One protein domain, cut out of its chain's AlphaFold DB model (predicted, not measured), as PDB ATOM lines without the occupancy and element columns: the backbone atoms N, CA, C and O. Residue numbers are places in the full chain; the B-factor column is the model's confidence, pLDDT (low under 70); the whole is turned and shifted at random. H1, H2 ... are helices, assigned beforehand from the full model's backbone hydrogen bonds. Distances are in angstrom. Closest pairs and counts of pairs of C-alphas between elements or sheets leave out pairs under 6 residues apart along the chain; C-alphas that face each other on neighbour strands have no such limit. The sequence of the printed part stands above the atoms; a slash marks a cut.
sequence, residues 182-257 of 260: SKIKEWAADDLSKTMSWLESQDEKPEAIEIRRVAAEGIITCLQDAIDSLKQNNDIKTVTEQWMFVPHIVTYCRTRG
ATOM      1  N   SER A 182     124.067  68.010  16.249       74.62
ATOM      2  CA  SER A 182     123.934  67.957  17.717       74.62
ATOM      3  C   SER A 182     122.472  68.041  18.174       74.62
ATOM      4  O   SER A 182     122.049  67.252  19.013       74.62
ATOM      5  N   LYS A 183     121.676  68.934  17.568       82.38
ATOM      6  CA  LYS A 183     120.250  69.108  17.887       82.38
ATOM      7  C   LYS A 183     119.381  67.987  17.310       82.38
ATOM      8  O   LYS A 183     118.432  67.570  17.953       82.38
ATOM      9  N   ILE A 184     119.751  67.443  16.149       84.19
ATOM     10  CA  ILE A 184     119.138  66.239  15.566       84.19
ATOM     11  C   ILE A 184     119.398  65.017  16.462       84.19
ATOM     12  O   ILE A 184     118.486  64.226  16.670       84.19
ATOM     13  N   LYS A 185     120.606  64.864  17.028       85.38
ATOM     14  CA  LYS A 185     120.916  63.798  18.001       85.38
ATOM     15  C   LYS A 185     120.107  63.944  19.291       85.38
ATOM     16  O   LYS A 185     119.586  62.949  19.780       85.38
ATOM     17  N   GLU A 186     119.991  65.165  19.812       85.12
ATOM     18  CA  GLU A 186     119.155  65.480  20.978       85.12
ATOM     19  C   GLU A 186     117.683  65.115  20.717       85.12
ATOM     20  O   GLU A 186     117.097  64.350  21.478       85.12
ATOM     21  N   TRP A 187     117.121  65.568  19.590       90.19
ATOM     22  CA  TRP A 187     115.763  65.224  19.160       90.19
ATOM     23  C   TRP A 187     115.560  63.726  18.957       90.19
ATOM     24  O   TRP A 187     114.568  63.201  19.433       90.19
ATOM     25  N   ALA A 188     116.489  63.015  18.315       88.25
ATOM     26  CA  ALA A 188     116.361  61.574  18.102       88.25
ATOM     27  C   ALA A 188     116.402  60.770  19.416       88.25
ATOM     28  O   ALA A 188     115.747  59.733  19.520       88.25
ATOM     29  N   ALA A 189     117.151  61.238  20.420       88.31
ATOM     30  CA  ALA A 189     117.165  60.632  21.750       88.31
ATOM     31  C   ALA A 189     115.852  60.894  22.507       88.31
ATOM     32  O   ALA A 189     115.278  59.964  23.064       88.31
ATOM     33  N   ASP A 190     115.349  62.129  22.472       90.00
ATOM     34  CA  ASP A 190     114.082  62.530  23.095       90.00
ATOM     35  C   ASP A 190     112.858  61.888  22.406       90.00
ATOM     36  O   ASP A 190     111.976  61.360  23.082       90.00
ATOM     37  N   ASP A 191     112.841  61.824  21.069       90.94
ATOM     38  CA  ASP A 191     111.847  61.094  20.271       90.94
ATOM     39  C   ASP A 191     111.808  59.612  20.669       90.94
ATOM     40  O   ASP A 191     110.730  59.060  20.903       90.94
ATOM     41  N   LEU A 192     112.975  58.969  20.802       90.88
ATOM     42  CA  LEU A 192     113.074  57.572  21.225       90.88
ATOM     43  C   LEU A 192     112.580  57.383  22.664       90.88
ATOM     44  O   LEU A 192     111.781  56.482  22.910       90.88
ATOM     45  N   SER A 193     112.998  58.236  23.604       89.88
ATOM     46  CA  SER A 193     112.570  58.170  25.007       89.88
ATOM     47  C   SER A 193     111.060  58.370  25.169       89.88
ATOM     48  O   SER A 193     110.417  57.599  25.883       89.88
ATOM     49  N   LYS A 194     110.474  59.346  24.466       88.25
ATOM     50  CA  LYS A 194     109.022  59.585  24.442       88.25
ATOM     51  C   LYS A 194     108.265  58.410  23.828       88.25
ATOM     52  O   LYS A 194     107.261  57.983  24.390       88.25
ATOM     53  N   THR A 195     108.769  57.843  22.731       88.38
ATOM     54  CA  THR A 195     108.152  56.679  22.073       88.38
ATOM     55  C   THR A 195     108.221  55.421  22.947       88.38
ATOM     56  O   THR A 195     107.238  54.691  23.042       88.38
ATOM     57  N   MET A 196     109.340  55.182  23.642       87.81
ATOM     58  CA  MET A 196     109.463  54.083  24.607       87.81
ATOM     59  C   MET A 196     108.485  54.249  25.778       87.81
ATOM     60  O   MET A 196     107.734  53.324  26.066       87.81
ATOM     61  N   SER A 197     108.419  55.439  26.388       88.06
ATOM     62  CA  SER A 197     107.474  55.721  27.479       88.06
ATOM     63  C   SER A 197     106.008  55.589  27.044       88.06
ATOM     64  O   SER A 197     105.189  55.100  27.819       88.06
ATOM     65  N   TRP A 198     105.680  55.969  25.803       87.00
ATOM     66  CA  TRP A 198     104.347  55.783  25.225       87.00
ATOM     67  C   TRP A 198     104.011  54.300  24.999       87.00
ATOM     68  O   TRP A 198     102.886  53.886  25.271       87.00
ATOM     69  N   LEU A 199     104.972  53.482  24.546       84.69
ATOM     70  CA  LEU A 199     104.795  52.028  24.404       84.69
ATOM     71  C   LEU A 199     104.631  51.340  25.767       84.69
ATOM     72  O   LEU A 199     103.816  50.434  25.908       84.69
ATOM     73  N   GLU A 200     105.364  51.784  26.789       84.31
ATOM     74  CA  GLU A 200     105.273  51.243  28.150       84.31
ATOM     75  C   GLU A 200     103.905  51.474  28.812       84.31
ATOM     76  O   GLU A 200     103.536  50.702  29.704       84.31
ATOM     77  N   SER A 201     103.149  52.486  28.368       82.56
ATOM     78  CA  SER A 201     101.808  52.821  28.862       82.56
ATOM     79  C   SER A 201     100.645  52.199  28.074       82.56
ATOM     80  O   SER A 201      99.499  52.516  28.381       82.56
ATOM     81  N   GLN A 202     100.899  51.353  27.068       78.88
ATOM     82  CA  GLN A 202      99.834  50.624  26.361       78.88
ATOM     83  C   GLN A 202      99.443  49.333  27.103       78.88
ATOM     84  O   GLN A 202     100.297  48.687  27.719       78.88
ATOM     85  N   ASP A 203      98.165  48.944  27.015       70.56
ATOM     86  CA  ASP A 203      97.645  47.694  27.599       70.56
ATOM     87  C   ASP A 203      98.218  46.447  26.894       70.56
ATOM     88  O   ASP A 203      98.659  45.506  27.554       70.56
ATOM     89  N   GLU A 204      98.294  46.465  25.556       73.31
ATOM     90  CA  GLU A 204      99.184  45.585  24.788       73.31
ATOM     91  C   GLU A 204     100.505  46.313  24.524       73.31
ATOM     92  O   GLU A 204     100.536  47.318  23.813       73.31
ATOM     93  N   LYS A 205     101.614  45.781  25.049       76.44
ATOM     94  CA  LYS A 205     102.961  46.309  24.798       76.44
ATOM     95  C   LYS A 205     103.972  45.206  24.477       76.44
ATOM     96  O   LYS A 205     103.792  44.078  24.940       76.44
ATOM     97  N   PRO A 206     105.039  45.511  23.712       74.75
ATOM     98  CA  PRO A 206     106.134  44.572  23.475       74.75
ATOM     99  C   PRO A 206     106.801  44.127  24.783       74.75
ATOM    100  O   PRO A 206     106.733  44.831  25.795       74.75
ATOM    101  N   GLU A 207     107.526  43.005  24.753       76.56
ATOM    102  CA  GLU A 207     108.429  42.662  25.855       76.56
ATOM    103  C   GLU A 207     109.421  43.805  26.111       76.56
ATOM    104  O   GLU A 207     109.889  44.455  25.174       76.56
ATOM    105  N   ALA A 208     109.796  44.033  27.374       75.00
ATOM    106  CA  ALA A 208     110.633  45.172  27.770       75.00
ATOM    107  C   ALA A 208     111.983  45.253  27.023       75.00
ATOM    108  O   ALA A 208     112.531  46.340  26.843       75.00
ATOM    109  N   ILE A 209     112.504  44.116  26.545       79.00
ATOM    110  CA  ILE A 209     113.717  44.043  25.720       79.00
ATOM    111  C   ILE A 209     113.493  44.512  24.268       79.00
ATOM    112  O   ILE A 209     114.415  45.029  23.636       79.00
ATOM    113  N   GLU A 210     112.269  44.393  23.746       87.06
ATOM    114  CA  GLU A 210     111.892  44.784  22.385       87.06
ATOM    115  C   GLU A 210     111.364  46.220  22.275       87.06
ATOM    116  O   GLU A 210     111.477  46.808  21.198       87.06
ATOM    117  N   ILE A 211     110.843  46.818  23.357       84.88
ATOM    118  CA  ILE A 211     110.265  48.183  23.361       84.88
ATOM    119  C   ILE A 211     111.192  49.201  22.672       84.88
ATOM    120  O   ILE A 211     110.741  49.996  21.849       84.88
ATOM    121  N   ARG A 212     112.507  49.134  22.927       88.38
ATOM    122  CA  ARG A 212     113.498  50.016  22.287       88.38
ATOM    123  C   ARG A 212     113.656  49.774  20.778       88.38
ATOM    124  O   ARG A 212     113.895  50.735  20.048       88.38
ATOM    125  N   ARG A 213     113.533  48.526  20.304       88.75
ATOM    126  CA  ARG A 213     113.568  48.193  18.867       88.75
ATOM    127  C   ARG A 213     112.313  48.728  18.182       88.75
ATOM    128  O   ARG A 213     112.431  49.492  17.231       88.75
ATOM    129  N   VAL A 214     111.139  48.408  18.729       87.19
ATOM    130  CA  VAL A 214     109.833  48.825  18.192       87.19
ATOM    131  C   VAL A 214     109.701  50.352  18.154       87.19
ATOM    132  O   VAL A 214     109.227  50.902  17.161       87.19
ATOM    133  N   ALA A 215     110.193  51.056  19.180       88.38
ATOM    134  CA  ALA A 215     110.242  52.517  19.194       88.38
ATOM    135  C   ALA A 215     111.118  53.089  18.063       88.38
ATOM    136  O   ALA A 215     110.697  54.002  17.352       88.38
ATOM    137  N   ALA A 216     112.321  52.539  17.861       90.12
ATOM    138  CA  ALA A 216     113.229  52.984  16.804       90.12
ATOM    139  C   ALA A 216     112.684  52.680  15.395       90.12
ATOM    140  O   ALA A 216     112.753  53.537  14.515       90.12
ATOM    141  N   GLU A 217     112.102  51.496  15.187       87.44
ATOM    142  CA  GLU A 217     111.461  51.092  13.926       87.44
ATOM    143  C   GLU A 217     110.252  51.984  13.592       87.44
ATOM    144  O   GLU A 217     110.114  52.430  12.449       87.44
ATOM    145  N   GLY A 218     109.421  52.322  14.586       87.44
ATOM    146  CA  GLY A 218     108.303  53.260  14.432       87.44
ATOM    147  C   GLY A 218     108.759  54.661  14.017       87.44
ATOM    148  O   GLY A 218     108.258  55.207  13.035       87.44
ATOM    149  N   ILE A 219     109.777  55.215  14.689       89.31
ATOM    150  CA  ILE A 219     110.353  56.525  14.333       89.31
ATOM    151  C   ILE A 219     110.932  56.505  12.913       89.31
ATOM    152  O   ILE A 219     110.654  57.414  12.134       89.31
ATOM    153  N   ILE A 220     111.696  55.473  12.538       89.31
ATOM    154  CA  ILE A 220     112.251  55.343  11.179       89.31
ATOM    155  C   ILE A 220     111.127  55.265  10.133       89.31
ATOM    156  O   ILE A 220     111.241  55.885   9.075       89.31
ATOM    157  N   THR A 221     110.023  54.581  10.444       88.25
ATOM    158  CA  THR A 221     108.836  54.510   9.576       88.25
ATOM    159  C   THR A 221     108.197  55.891   9.388       88.25
ATOM    160  O   THR A 221     108.006  56.303   8.245       88.25
ATOM    161  N   CYS A 222     107.994  56.672  10.462       85.50
ATOM    162  CA  CYS A 222     107.537  58.069  10.361       85.50
ATOM    163  C   CYS A 222     108.425  58.907   9.424       85.50
ATOM    164  O   CYS A 222     107.929  59.687   8.612       85.50
ATOM    165  N   LEU A 223     109.751  58.771   9.530       87.31
ATOM    166  CA  LEU A 223     110.683  59.531   8.692       87.31
ATOM    167  C   LEU A 223     110.599  59.112   7.220       87.31
ATOM    168  O   LEU A 223     110.621  59.978   6.344       87.31
ATOM    169  N   GLN A 224     110.464  57.814   6.943       81.06
ATOM    170  CA  GLN A 224     110.317  57.299   5.584       81.06
ATOM    171  C   GLN A 224     109.002  57.768   4.942       81.06
ATOM    172  O   GLN A 224     109.027  58.285   3.825       81.06
ATOM    173  N   ASP A 225     107.883  57.679   5.662       82.00
ATOM    174  CA  ASP A 225     106.570  58.109   5.171       82.00
ATOM    175  C   ASP A 225     106.513  59.628   4.949       82.00
ATOM    176  O   ASP A 225     105.957  60.087   3.948       82.00
ATOM    177  N   ALA A 226     107.148  60.427   5.816       83.75
ATOM    178  CA  ALA A 226     107.315  61.865   5.598       83.75
ATOM    179  C   ALA A 226     108.114  62.163   4.315       83.75
ATOM    180  O   ALA A 226     107.696  62.993   3.503       83.75
ATOM    181  N   ILE A 227     109.239  61.471   4.105       83.50
ATOM    182  CA  ILE A 227     110.089  61.623   2.915       83.50
ATOM    183  C   ILE A 227     109.328  61.236   1.640       83.50
ATOM    184  O   ILE A 227     109.350  61.983   0.660       83.50
ATOM    185  N   ASP A 228     108.637  60.097   1.633       83.06
ATOM    186  CA  ASP A 228     107.918  59.620   0.451       83.06
ATOM    187  C   ASP A 228     106.650  60.435   0.163       83.06
ATOM    188  O   ASP A 228     106.253  60.558  -0.996       83.06
ATOM    189  N   SER A 229     106.067  61.079   1.176       83.00
ATOM    190  CA  SER A 229     104.974  62.043   1.004       83.00
ATOM    191  C   SER A 229     105.445  63.358   0.381       83.00
ATOM    192  O   SER A 229     104.791  63.861  -0.534       83.00
ATOM    193  N   LEU A 230     106.611  63.869   0.796       78.88
ATOM    194  CA  LEU A 230     107.239  65.044   0.182       78.88
ATOM    195  C   LEU A 230     107.629  64.779  -1.283       78.88
ATOM    196  O   LEU A 230     107.364  65.619  -2.139       78.88
ATOM    197  N   LYS A 231     108.156  63.586  -1.611       79.44
ATOM    198  CA  LYS A 231     108.404  63.162  -3.011       79.44
ATOM    199  C   LYS A 231     107.135  63.133  -3.869       79.44
ATOM    200  O   LYS A 231     107.213  63.338  -5.075       79.44
ATOM    201  N   GLN A 232     105.981  62.862  -3.260       78.62
ATOM    202  CA  GLN A 232     104.669  62.865  -3.915       78.62
ATOM    203  C   GLN A 232     104.009  64.259  -3.941       78.62
ATOM    204  O   GLN A 232     102.882  64.378  -4.411       78.62
ATOM    205  N   ASN A 233     104.699  65.308  -3.469       77.06
ATOM    206  CA  ASN A 233     104.198  66.686  -3.372       77.06
ATOM    207  C   ASN A 233     102.924  66.836  -2.503       77.06
ATOM    208  O   ASN A 233     102.096  67.719  -2.731       77.06
ATOM    209  N   ASN A 234     102.769  65.973  -1.492       74.31
ATOM    210  CA  ASN A 234     101.698  66.061  -0.495       74.31
ATOM    211  C   ASN A 234     102.122  66.964   0.683       74.31
ATOM    212  O   ASN A 234     103.290  66.953   1.076       74.31
ATOM    213  N   ASP A 235     101.185  67.700   1.302       77.06
ATOM    214  CA  ASP A 235     101.479  68.423   2.554       77.06
ATOM    215  C   ASP A 235     101.722  67.412   3.688       77.06
ATOM    216  O   ASP A 235     100.882  66.564   4.002       77.06
ATOM    217  N   ILE A 236     102.878  67.538   4.337       75.69
ATOM    218  CA  ILE A 236     103.301  66.735   5.486       75.69
ATOM    219  C   ILE A 236     102.303  66.803   6.664       75.69
ATOM    220  O   ILE A 236     102.229  65.874   7.471       75.69
ATOM    221  N   LYS A 237     101.485  67.862   6.758       75.69
ATOM    222  CA  LYS A 237     100.389  67.977   7.741       75.69
ATOM    223  C   LYS A 237      99.377  66.842   7.610       75.69
ATOM    224  O   LYS A 237      99.178  66.112   8.575       75.69
ATOM    225  N   THR A 238      98.834  66.641   6.411       71.00
ATOM    226  CA  THR A 238      97.778  65.656   6.118       71.00
ATOM    227  C   THR A 238      98.208  64.219   6.422       71.00
ATOM    228  O   THR A 238      97.382  63.371   6.742       71.00
ATOM    229  N   VAL A 239      99.512  63.943   6.353       71.44
ATOM    230  CA  VAL A 239     100.085  62.626   6.660       71.44
ATOM    231  C   VAL A 239     100.342  62.467   8.162       71.44
ATOM    232  O   VAL A 239     100.023  61.429   8.734       71.44
ATOM    233  N   THR A 240     100.833  63.518   8.830       78.38
ATOM    234  CA  THR A 240     101.065  63.518  10.291       78.38
ATOM    235  C   THR A 240      99.789  63.540  11.134       78.38
ATOM    236  O   THR A 240      99.835  63.180  12.304       78.38
ATOM    237  N   GLU A 241      98.645  63.932  10.569       75.81
ATOM    238  CA  GLU A 241      97.339  63.951  11.252       75.81
ATOM    239  C   GLU A 241      96.838  62.563  11.692       75.81
ATOM    240  O   GLU A 241      95.985  62.475  12.574       75.81
ATOM    241  N   GLN A 242      97.378  61.481  11.123       72.81
ATOM    242  CA  GLN A 242      97.002  60.103  11.466       72.81
ATOM    243  C   GLN A 242      97.942  59.438  12.483       72.81
ATOM    244  O   GLN A 242      97.726  58.275  12.815       72.81
ATOM    245  N   TRP A 243      98.984  60.133  12.956       78.88
ATOM    246  CA  TRP A 243     100.026  59.549  13.805       78.88
ATOM    247  C   TRP A 243      99.840  59.901  15.283       78.88
ATOM    248  O   TRP A 243      99.801  61.071  15.659       78.88
ATOM    249  N   MET A 244      99.844  58.879  16.142       72.25
ATOM    250  CA  MET A 244      99.823  59.042  17.605       72.25
ATOM    251  C   MET A 244     101.104  59.687  18.170       72.25
ATOM    252  O   MET A 244     101.083  60.242  19.268       72.25
ATOM    253  N   PHE A 245     102.214  59.636  17.425       77.06
ATOM    254  CA  PHE A 245     103.475  60.295  17.760       77.06
ATOM    255  C   PHE A 245     104.115  60.911  16.506       77.06
ATOM    256  O   PHE A 245     104.242  60.245  15.478       77.06
ATOM    257  N   VAL A 246     104.548  62.174  16.589       83.25
ATOM    258  CA  VAL A 246     105.172  62.907  15.474       83.25
ATOM    259  C   VAL A 246     106.587  63.343  15.879       83.25
ATOM    260  O   VAL A 246     106.709  64.252  16.702       83.25
ATOM    261  N   PRO A 247     107.653  62.753  15.298       85.56
ATOM    262  CA  PRO A 247     109.035  63.096  15.638       85.56
ATOM    263  C   PRO A 247     109.345  64.594  15.497       85.56
ATOM    264  O   PRO A 247     108.829  65.261  14.590       85.56
ATOM    265  N   HIS A 248     110.229  65.139  16.339       85.06
ATOM    266  CA  HIS A 248     110.519  66.585  16.366       85.06
ATOM    267  C   HIS A 248     111.007  67.120  15.014       85.06
ATOM    268  O   HIS A 248     110.633  68.221  14.609       85.06
ATOM    269  N   ILE A 249     111.781  66.324  14.270       81.19
ATOM    270  CA  ILE A 249     112.245  66.674  12.920       81.19
ATOM    271  C   ILE A 249     111.090  66.798  11.908       81.19
ATOM    272  O   ILE A 249     111.104  67.694  11.066       81.19
ATOM    273  N   VAL A 250     110.044  65.973  12.026       79.25
ATOM    274  CA  VAL A 250     108.843  66.062  11.179       79.25
ATOM    275  C   VAL A 250     108.016  67.291  11.565       79.25
ATOM    276  O   VAL A 250     107.581  68.050  10.696       79.25
ATOM    277  N   THR A 251     107.881  67.560  12.867       79.00
ATOM    278  CA  THR A 251     107.254  68.784  13.395       79.00
ATOM    279  C   THR A 251     107.989  70.055  12.935       79.00
ATOM    280  O   THR A 251     107.357  71.056  12.582       79.00
ATOM    281  N   TYR A 252     109.320  70.023  12.844       78.50
ATOM    282  CA  TYR A 252     110.136  71.113  12.297       78.50
ATOM    283  C   TYR A 252     109.877  71.347  10.799       78.50
ATOM    284  O   TYR A 252     109.690  72.489  10.377       78.50
ATOM    285  N   CYS A 253     109.787  70.287   9.988       71.69
ATOM    286  CA  CYS A 253     109.414  70.407   8.574       71.69
ATOM    287  C   CYS A 253     107.984  70.961   8.402       71.69
ATOM    288  O   CYS A 253     107.756  71.844   7.572       71.69
ATOM    289  N   ARG A 254     107.040  70.510   9.242       71.25
ATOM    290  CA  ARG A 254     105.640  70.972   9.285       71.25
ATOM    291  C   ARG A 254     105.505  72.459   9.627       71.25
ATOM    292  O   ARG A 254     104.706  73.145   8.992       71.25
ATOM    293  N   THR A 255     106.270  72.976  10.592       66.19
ATOM    294  CA  THR A 255     106.220  74.405  10.975       66.19
ATOM    295  C   THR A 255     106.864  75.330   9.943       66.19
ATOM    296  O   THR A 255     106.486  76.495   9.856       66.19
ATOM    297  N   ARG A 256     107.796  74.822   9.128       63.91
ATOM    298  CA  ARG A 256     108.514  75.600   8.105       63.91
ATOM    299  C   ARG A 256     107.876  75.588   6.717       63.91
ATOM    300  O   ARG A 256     108.390  76.254   5.825       63.91
ATOM    301  N   GLY A 257     106.761  74.876   6.537       54.25
ATOM    302  CA  GLY A 257     105.993  74.893   5.289       54.25
ATOM    303  C   GLY A 257     106.775  74.369   4.084       54.25
ATOM    304  O   GLY A 257     106.649  74.926   2.996       54.25
TER     305      GLY A 257
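AT A GLANCE: This is residues 182 to 257 of the 260 residues of the protein "BRCT domain-containing protein" of Dendrobium catenatum (UniProt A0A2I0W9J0). One long helix, H2, makes one side of this domain, and H1 meets it near the start of H2 and slants away from it, so that the two make a lopsided V. The short helix H4 sits in the mouth of the V next to the first half of H1, and the still shorter H3 packs on the far part of H2 and on H4. H2 runs along the longest axis, and the links before and after H2 lie at the two ends of that axis. The printed part has 76 residues with four named helices, in the order H1, H2, H3, H4, and no named strand; its class is all helix. The whole is compact, with a radius of gyration of the C-alphas of 13.1 A, and the C-alphas span 38 by 29 by 16 A.

HOW THE PARTS SIT: The longest helix is H2, residues 211 to 231. H1, residues 182 to 200, touches it at a steep tilt of 59 degrees, and the two run opposite ways. Their closest C-alphas are those of Thr 195 and Ala 215, 5.5 A apart, and H2 touches H1 with residues 211 to 219 alone. At the other part of H2, residues 226 to 230 alone touch H3, residues 236 to 240; the closest C-alphas here are those of Ala 226 and Ile 236, 6.3 A apart. H4, residues 248 to 255, runs the same way as H2 at a shallow tilt of 28 degrees. H2 and H4 are close but not clearly touching, and their closest C-alphas, those of Ala 226 and Val 250, are 7.1 A apart. H4 touches H3, and the closest C-alphas of the two are those of Ile 236 and Arg 254, 6.2 A apart. H4 also touches H1, about perpendicular to it at 73 degrees. The closest C-alphas of H1 and H4 are those of Trp 187 and His 248, 6.1 A apart, and H1 touches H4 with residues 184 to 191 alone. H1 and H3 are apart. In the backbones of H1, H2, H3 and H4 every O i to N i+4 pair is within hydrogen-bond range.

IN THESE COORDINATES: H2 has 21 residues, Ile 211 to Lys 231, and measures 30.4 A from first to last C-alpha. Its C-alpha 211 is at (110.265, 48.183, 23.361) and its C-alpha 231 at (108.404, 63.162, -3.011). H1 has 19 residues, Ser 182 to Glu 200, and measures 27.1 A; C-alpha 182, the first printed, is at (123.934, 67.957, 17.717). H3 has 5 residues, Ile 236 to Thr 240, and H4 has 8, His 248 to Thr 255. H3 measures 6.2 A and H4 10.4 A, and C-alpha 255, where H4 ends, is at (106.220, 74.405, 10.975).

THE WHOLE: The two C-alphas farthest apart are those of Ala 208 and Asn 233, 38.4 A. The first and last printed C-alphas, those of Ser 182 and Gly 257, are 22.9 A apart. The printed part has no cut, and in the full chain of 260 residues it begins at residue 182 and ends at residue 257. The link from H2 to H3, with 4 residues, is tight. The links from H1 to H2, with 10 residues, and from H3 to H4, with 7, are short, and there is no long link. The mean pLDDT of the printed part of this model is 81.2; the residues under 70 are 255 to 257, of which 255 belongs to H4.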